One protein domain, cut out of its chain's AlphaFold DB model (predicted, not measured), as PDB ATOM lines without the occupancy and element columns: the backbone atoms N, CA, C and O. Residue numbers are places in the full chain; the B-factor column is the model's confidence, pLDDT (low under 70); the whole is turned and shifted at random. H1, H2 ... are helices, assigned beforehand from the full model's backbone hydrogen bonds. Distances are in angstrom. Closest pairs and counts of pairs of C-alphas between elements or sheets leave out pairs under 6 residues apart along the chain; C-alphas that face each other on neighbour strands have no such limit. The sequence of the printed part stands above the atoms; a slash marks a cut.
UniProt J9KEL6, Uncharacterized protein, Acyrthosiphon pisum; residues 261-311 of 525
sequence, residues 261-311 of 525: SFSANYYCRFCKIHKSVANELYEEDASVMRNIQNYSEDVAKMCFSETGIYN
ATOM      1  N   SER A 261     133.083 138.839  58.815       93.38
ATOM      2  CA  SER A 261     132.847 139.091  57.395       93.38
ATOM      3  C   SER A 261     133.533 138.037  56.540       93.38
ATOM      4  O   SER A 261     134.724 137.762  56.706       93.38
ATOM      5  N   PHE A 262     132.806 137.501  55.561       92.88
ATOM      6  CA  PHE A 262     133.378 136.587  54.571       92.88
ATOM      7  C   PHE A 262     134.209 137.297  53.492       92.88
ATOM      8  O   PHE A 262     134.868 136.641  52.694       92.88
ATOM      9  N   SER A 263     134.226 138.634  53.485       94.00
ATOM     10  CA  SER A 263     135.079 139.437  52.595       94.00
ATOM     11  C   SER A 263     136.475 139.702  53.177       94.00
ATOM     12  O   SER A 263     137.340 140.259  52.485       94.00
ATOM     13  N   ALA A 264     136.701 139.334  54.442       95.25
ATOM     14  CA  ALA A 264     137.989 139.476  55.107       95.25
ATOM     15  C   ALA A 264     139.051 138.562  54.489       95.25
ATOM     16  O   ALA A 264     138.743 137.525  53.905       95.25
ATOM     17  N   ASN A 265     140.317 138.940  54.656       96.31
ATOM     18  CA  ASN A 265     141.458 138.181  54.150       96.31
ATOM     19  C   ASN A 265     141.505 136.757  54.715       96.31
ATOM     20  O   ASN A 265     141.769 135.826  53.966       96.31
ATOM     21  N   TYR A 266     141.175 136.590  55.996       97.12
ATOM     22  CA  TYR A 266     141.169 135.308  56.701       97.12
ATOM     23  C   TYR A 266     139.811 135.103  57.371       97.12
ATOM     24  O   TYR A 266     139.632 135.382  58.555       97.12
ATOM     25  N   TYR A 267     138.814 134.676  56.597       96.69
ATOM     26  CA  TYR A 267     137.443 134.533  57.094       96.69
ATOM     27  C   TYR A 267     137.147 133.171  57.746       96.69
ATOM     28  O   TYR A 267     136.132 133.024  58.430       96.69
ATOM     29  N   CYS A 268     137.993 132.163  57.510       97.38
ATOM     30  CA  CYS A 268     137.767 130.804  57.989       97.38
ATOM     31  C   CYS A 268     138.243 130.618  59.440       97.38
ATOM     32  O   CYS A 268     139.369 130.982  59.795       97.38
ATOM     33  N   ARG A 269     137.388 130.004  60.271       96.88
ATOM     34  CA  ARG A 269     137.712 129.630  61.662       96.88
ATOM     35  C   ARG A 269     138.542 128.352  61.781       96.88
ATOM     36  O   ARG A 269     139.085 128.086  62.844       96.88
ATOM     37  N   PHE A 270     138.617 127.552  60.718       97.94
ATOM     38  CA  PHE A 270     139.314 126.263  60.733       97.94
ATOM     39  C   PHE A 270     140.754 126.373  60.241       97.94
ATOM     40  O   PHE A 270     141.637 125.709  60.775       97.94
ATOM     41  N   CYS A 271     141.012 127.235  59.255       97.81
ATOM     42  CA  CYS A 271     142.325 127.376  58.632       97.81
ATOM     43  C   CYS A 271     142.755 128.843  58.493       97.81
ATOM     44  O   CYS A 271     141.981 129.777  58.718       97.81
ATOM     45  N   LYS A 272     144.021 129.032  58.126       97.50
ATOM     46  CA  LYS A 272     144.678 130.330  57.917       97.50
ATOM     47  C   LYS A 272     144.824 130.672  56.430       97.50
ATOM     48  O   LYS A 272     145.741 131.391  56.049       97.50
ATOM     49  N   ILE A 273     143.949 130.147  55.576       97.81
ATOM     50  CA  ILE A 273     144.022 130.373  54.129       97.81
ATOM     51  C   ILE A 273     143.519 131.775  53.793       97.81
ATOM     52  O   ILE A 273     142.455 132.199  54.249       97.81
ATOM     53  N   HIS A 274     144.293 132.491  52.980       97.62
ATOM     54  CA  HIS A 274     143.904 133.801  52.482       97.62
ATOM     55  C   HIS A 274     142.768 133.675  51.456       97.62
ATOM     56  O   HIS A 274     142.787 132.784  50.606       97.62
ATOM     57  N   LYS A 275     141.807 134.605  51.463       96.31
ATOM     58  CA  LYS A 275     140.619 134.572  50.590       96.31
ATOM     59  C   LYS A 275     140.940 134.394  49.104       96.31
ATOM     60  O   LYS A 275     140.212 133.703  48.409       96.31
ATOM     61  N   SER A 276     142.033 134.992  48.625       95.94
ATOM     62  CA  SER A 276     142.434 134.893  47.216       95.94
ATOM     63  C   SER A 276     142.827 133.472  46.826       95.94
ATOM     64  O   SER A 276     142.588 133.084  45.695       95.94
ATOM     65  N   VAL A 277     143.390 132.705  47.762       97.12
ATOM     66  CA  VAL A 277     143.744 131.296  47.566       97.12
ATOM     67  C   VAL A 277     142.502 130.421  47.721       97.12
ATOM     68  O   VAL A 277     142.270 129.529  46.914       97.12
ATOM     69  N   ALA A 278     141.652 130.711  48.712       96.62
ATOM     70  CA  ALA A 278     140.425 129.953  48.959       96.62
ATOM     71  C   ALA A 278     139.457 129.933  47.756       96.62
ATOM     72  O   ALA A 278     138.700 128.979  47.605       96.62
ATOM     73  N   ASN A 279     139.501 130.956  46.898       94.56
ATOM     74  CA  ASN A 279     138.690 131.059  45.680       94.56
ATOM     75  C   ASN A 279     138.973 129.957  44.642       94.56
ATOM     76  O   ASN A 279     138.129 129.714  43.780       94.56
ATOM     77  N   GLU A 280     140.131 129.302  44.719       94.38
ATOM     78  CA  GLU A 280     140.580 128.267  43.776       94.38
ATOM     79  C   GLU A 280     141.101 127.018  44.510       94.38
ATOM     80  O   GLU A 280     141.805 126.188  43.942       94.38
ATOM     81  N   LEU A 281     140.759 126.866  45.794       96.06
ATOM     82  CA  LEU A 281     141.204 125.742  46.607       96.06
ATOM     83  C   LEU A 281     140.153 124.628  46.642       96.06
ATOM     84  O   LEU A 281     139.043 124.804  47.148       96.06
ATOM     85  N   TYR A 282     140.534 123.450  46.155       96.75
ATOM     86  CA  TYR A 282     139.618 122.316  45.996       96.75
ATOM     87  C   TYR A 282     139.697 121.298  47.139       96.75
ATOM     88  O   TYR A 282     138.824 120.445  47.261       96.75
ATOM     89  N   GLU A 283     140.728 121.369  47.978       96.31
ATOM     90  CA  GLU A 283     140.966 120.414  49.057       96.31
ATOM     91  C   GLU A 283     141.501 121.088  50.321       96.31
ATOM     92  O   GLU A 283     142.081 122.170  50.271       96.31
ATOM     93  N   GLU A 284     141.287 120.445  51.468       97.31
ATOM     94  CA  GLU A 284     141.821 120.915  52.744       97.31
ATOM     95  C   GLU A 284     143.340 120.755  52.808       97.31
ATOM     96  O   GLU A 284     143.873 119.664  52.595       97.31
ATOM     97  N   ASP A 285     144.013 121.847  53.166       96.44
ATOM     98  CA  ASP A 285     145.440 121.874  53.453       96.44
ATOM     99  C   ASP A 285     145.668 121.772  54.969       96.44
ATOM    100  O   ASP A 285     145.442 122.714  55.733       96.44
ATOM    101  N   ALA A 286     146.139 120.601  55.399       95.75
ATOM    102  CA  ALA A 286     146.412 120.310  56.800       95.75
ATOM    103  C   ALA A 286     147.524 121.197  57.401       95.75
ATOM    104  O   ALA A 286     147.550 121.394  58.617       95.75
ATOM    105  N   SER A 287     148.429 121.746  56.582       96.69
ATOM    106  CA  SER A 287     149.588 122.522  57.053       96.69
ATOM    107  C   SER A 287     149.222 123.916  57.574       96.69
ATOM    108  O   SER A 287     149.951 124.502  58.373       96.69
ATOM    109  N   VAL A 288     148.058 124.428  57.169       96.81
ATOM    110  CA  VAL A 288     147.563 125.776  57.496       96.81
ATOM    111  C   VAL A 288     146.341 125.751  58.415       96.81
ATOM    112  O   VAL A 288     145.671 126.774  58.595       96.81
ATOM    113  N   MET A 289     146.034 124.599  59.017       97.94
ATOM    114  CA  MET A 289     144.954 124.478  59.995       97.94
ATOM    115  C   MET A 289     145.278 125.264  61.268       97.94
ATOM    116  O   MET A 289     146.413 125.296  61.757       97.94
ATOM    117  N   ARG A 290     144.262 125.916  61.832       98.00
ATOM    118  CA  ARG A 290     144.392 126.600  63.118       98.00
ATOM    119  C   ARG A 290     144.518 125.560  64.224       98.00
ATOM    120  O   ARG A 290     143.776 124.586  64.270       98.00
ATOM    121  N   ASN A 291     145.450 125.785  65.135       97.56
ATOM    122  CA  ASN A 291     145.668 124.963  66.317       97.56
ATOM    123  C   ASN A 291     145.893 125.876  67.528       97.56
ATOM    124  O   ASN A 291     145.930 127.094  67.388       97.56
ATOM    125  N   ILE A 292     145.975 125.305  68.731       97.44
ATOM    126  CA  ILE A 292     146.101 126.099  69.966       97.44
ATOM    127  C   ILE A 292     147.334 127.014  69.905       97.44
ATOM    128  O   ILE A 292     147.217 128.206  70.166       97.44
ATOM    129  N   GLN A 293     148.479 126.481  69.470       97.88
ATOM    130  CA  GLN A 293     149.743 127.214  69.409       97.88
ATOM    131  C   GLN A 293     149.677 128.408  68.445       97.88
ATOM    132  O   GLN A 293     149.918 129.547  68.844       97.88
ATOM    133  N   ASN A 294     149.295 128.173  67.185       97.38
ATOM    134  CA  ASN A 294     149.256 129.239  66.182       97.38
ATOM    135  C   ASN A 294     148.120 130.247  66.426       97.38
ATOM    136  O   ASN A 294     148.240 131.402  66.025       97.38
ATOM    137  N   TYR A 295     147.049 129.837  67.114       98.19
ATOM    138  CA  TYR A 295     145.994 130.736  67.564       98.19
ATOM    139  C   TYR A 295     146.513 131.690  68.639       98.19
ATOM    140  O   TYR A 295     146.307 132.893  68.514       98.19
ATOM    141  N   SER A 296     147.231 131.188  69.649       97.94
ATOM    142  CA  SER A 296     147.836 132.035  70.686       97.94
ATOM    143  C   SER A 296     148.834 133.040  70.104       97.94
ATOM    144  O   SER A 296     148.822 134.206  70.492       97.94
ATOM    145  N   GLU A 297     149.652 132.618  69.137       97.62
ATOM    146  CA  GLU A 297     150.555 133.514  68.403       97.62
ATOM    147  C   GLU A 297     149.788 134.594  67.630       97.62
ATOM    148  O   GLU A 297     150.151 135.767  67.676       97.62
ATOM    149  N   ASP A 298     148.716 134.222  66.930       97.38
ATOM    150  CA  ASP A 298     147.912 135.160  66.147       97.38
ATOM    151  C   ASP A 298     147.117 136.141  67.028       97.38
ATOM    152  O   ASP A 298     147.014 137.318  66.683       97.38
ATOM    153  N   VAL A 299     146.612 135.702  68.184       97.38
ATOM    154  CA  VAL A 299     146.003 136.589  69.190       97.38
ATOM    155  C   VAL A 299     147.037 137.595  69.695       97.38
ATOM    156  O   VAL A 299     146.764 138.791  69.721       97.38
ATOM    157  N   ALA A 300     148.251 137.141  70.023       97.25
ATOM    158  CA  ALA A 300     149.320 138.012  70.510       97.25
ATOM    159  C   ALA A 300     149.779 139.055  69.474       97.25
ATOM    160  O   ALA A 300     150.216 140.140  69.855       97.25
ATOM    161  N   LYS A 301     149.651 138.767  68.168       95.88
ATOM    162  CA  LYS A 301     149.957 139.735  67.098       95.88
ATOM    163  C   LYS A 301     149.030 140.948  67.097       95.88
ATOM    164  O   LYS A 301     149.424 141.981  66.565       95.88
ATOM    165  N   MET A 302     147.804 140.823  67.615       92.75
ATOM    166  CA  MET A 302     146.799 141.899  67.623       92.75
ATOM    167  C   MET A 302     146.566 142.531  66.232       92.75
ATOM    168  O   MET A 302     146.255 143.715  66.112       92.75
ATOM    169  N   CYS A 303     146.716 141.740  65.162       95.50
ATOM    170  CA  CYS A 303     146.613 142.197  63.775       95.50
ATOM    171  C   CYS A 303     145.500 141.443  63.039       95.50
ATOM    172  O   CYS A 303     145.719 140.382  62.447       95.50
ATOM    173  N   PHE A 304     144.281 141.989  63.064       95.00
ATOM    174  CA  PHE A 304     143.108 141.349  62.454       95.00
ATOM    175  C   PHE A 304     143.286 141.084  60.949       95.00
ATOM    176  O   PHE A 304     142.909 140.022  60.456       95.00
ATOM    177  N   SER A 305     143.888 142.018  60.208       95.19
ATOM    178  CA  SER A 305     144.080 141.903  58.754       95.19
ATOM    179  C   SER A 305     144.966 140.729  58.334       95.19
ATOM    180  O   SER A 305     144.832 140.249  57.207       95.19
ATOM    181  N   GLU A 306     145.844 140.267  59.226       94.88
ATOM    182  CA  GLU A 306     146.783 139.162  58.995       94.88
ATOM    183  C   GLU A 306     146.332 137.835  59.611       94.88
ATOM    184  O   GLU A 306     146.817 136.777  59.219       94.88
ATOM    185  N   THR A 307     145.416 137.875  60.578       95.88
ATOM    186  CA  THR A 307     145.067 136.703  61.396       95.88
ATOM    187  C   THR A 307     143.604 136.299  61.279       95.88
ATOM    188  O   THR A 307     143.275 135.124  61.461       95.88
ATOM    189  N   GLY A 308     142.714 137.249  60.982       96.56
ATOM    190  CA  GLY A 308     141.265 137.061  61.021       96.56
ATOM    191  C   GLY A 308     140.697 136.866  62.428       96.56
ATOM    192  O   GLY A 308     139.586 136.351  62.548       96.56
ATOM    193  N   ILE A 309     141.447 137.229  63.475       97.31
ATOM    194  CA  ILE A 309     141.051 137.108  64.884       97.31
ATOM    195  C   ILE A 309     140.949 138.513  65.485       97.31
ATOM    196  O   ILE A 309     141.848 139.333  65.300       97.31
ATOM    197  N   TYR A 310     139.841 138.803  66.167       93.81
ATOM    198  CA  TYR A 310     139.633 140.081  66.854       93.81
ATOM    199  C   TYR A 310     140.278 140.097  68.236       93.81
ATOM    200  O   TYR A 310     140.929 141.076  68.591       93.81
ATOM    201  N   ASN A 311     140.073 139.035  69.015       94.12
ATOM    202  CA  ASN A 311     140.573 138.926  70.379       94.12
ATOM    203  C   ASN A 311     140.628 137.455  70.840       94.12
ATOM    204  O   ASN A 311     140.148 136.550  70.153       94.12
TER     205      ASN A 311
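Overview. This is residues 261 to 311 of the 525 residues of an uncharacterized protein of Acyrthosiphon pisum (UniProt J9KEL6). A flat piece with little regular structure: H2 and the short H3 make one end, the small H1 lies toward the other, and the unnamed stretch 261 to 274 runs between them. The long link 279 to 291 runs along one edge from H1 to H2. The printed part has 51 residues, with three named helices in the order H1, H2, H3 and no named strand; it is all helix in class, with 18 residues in named elements. It is compact, with a radius of gyration of the C-alphas of 10.7 A and spans of 30 by 22 by 12 A.

Along the chain. H2, residues 292 to 301, is 14.5 A long and begins at C-alpha 292 (146.101, 126.099, 69.966). H3, residues 304 to 307, ends at C-alpha 307 (145.067, 136.703, 61.396). H1 is residues 275 to 278.

Arrangement. H2 and H3 are close but not clearly touching; their closest C-alphas, those of Asp 298 and Thr 307, are 5.7 A apart. H1 is apart from both. In H2 every O i to N i+4 pair is within hydrogen-bond range; H1 and H3 are too short for such a pair.

Size, cuts and confidence. The C-alphas farthest apart, of Tyr 282 and Ala 300, are 30.7 A apart. The printed part has no cut. H1 to H2 is a long link, H2 to H3 a tight one. No printed residue is under 70 in pLDDT.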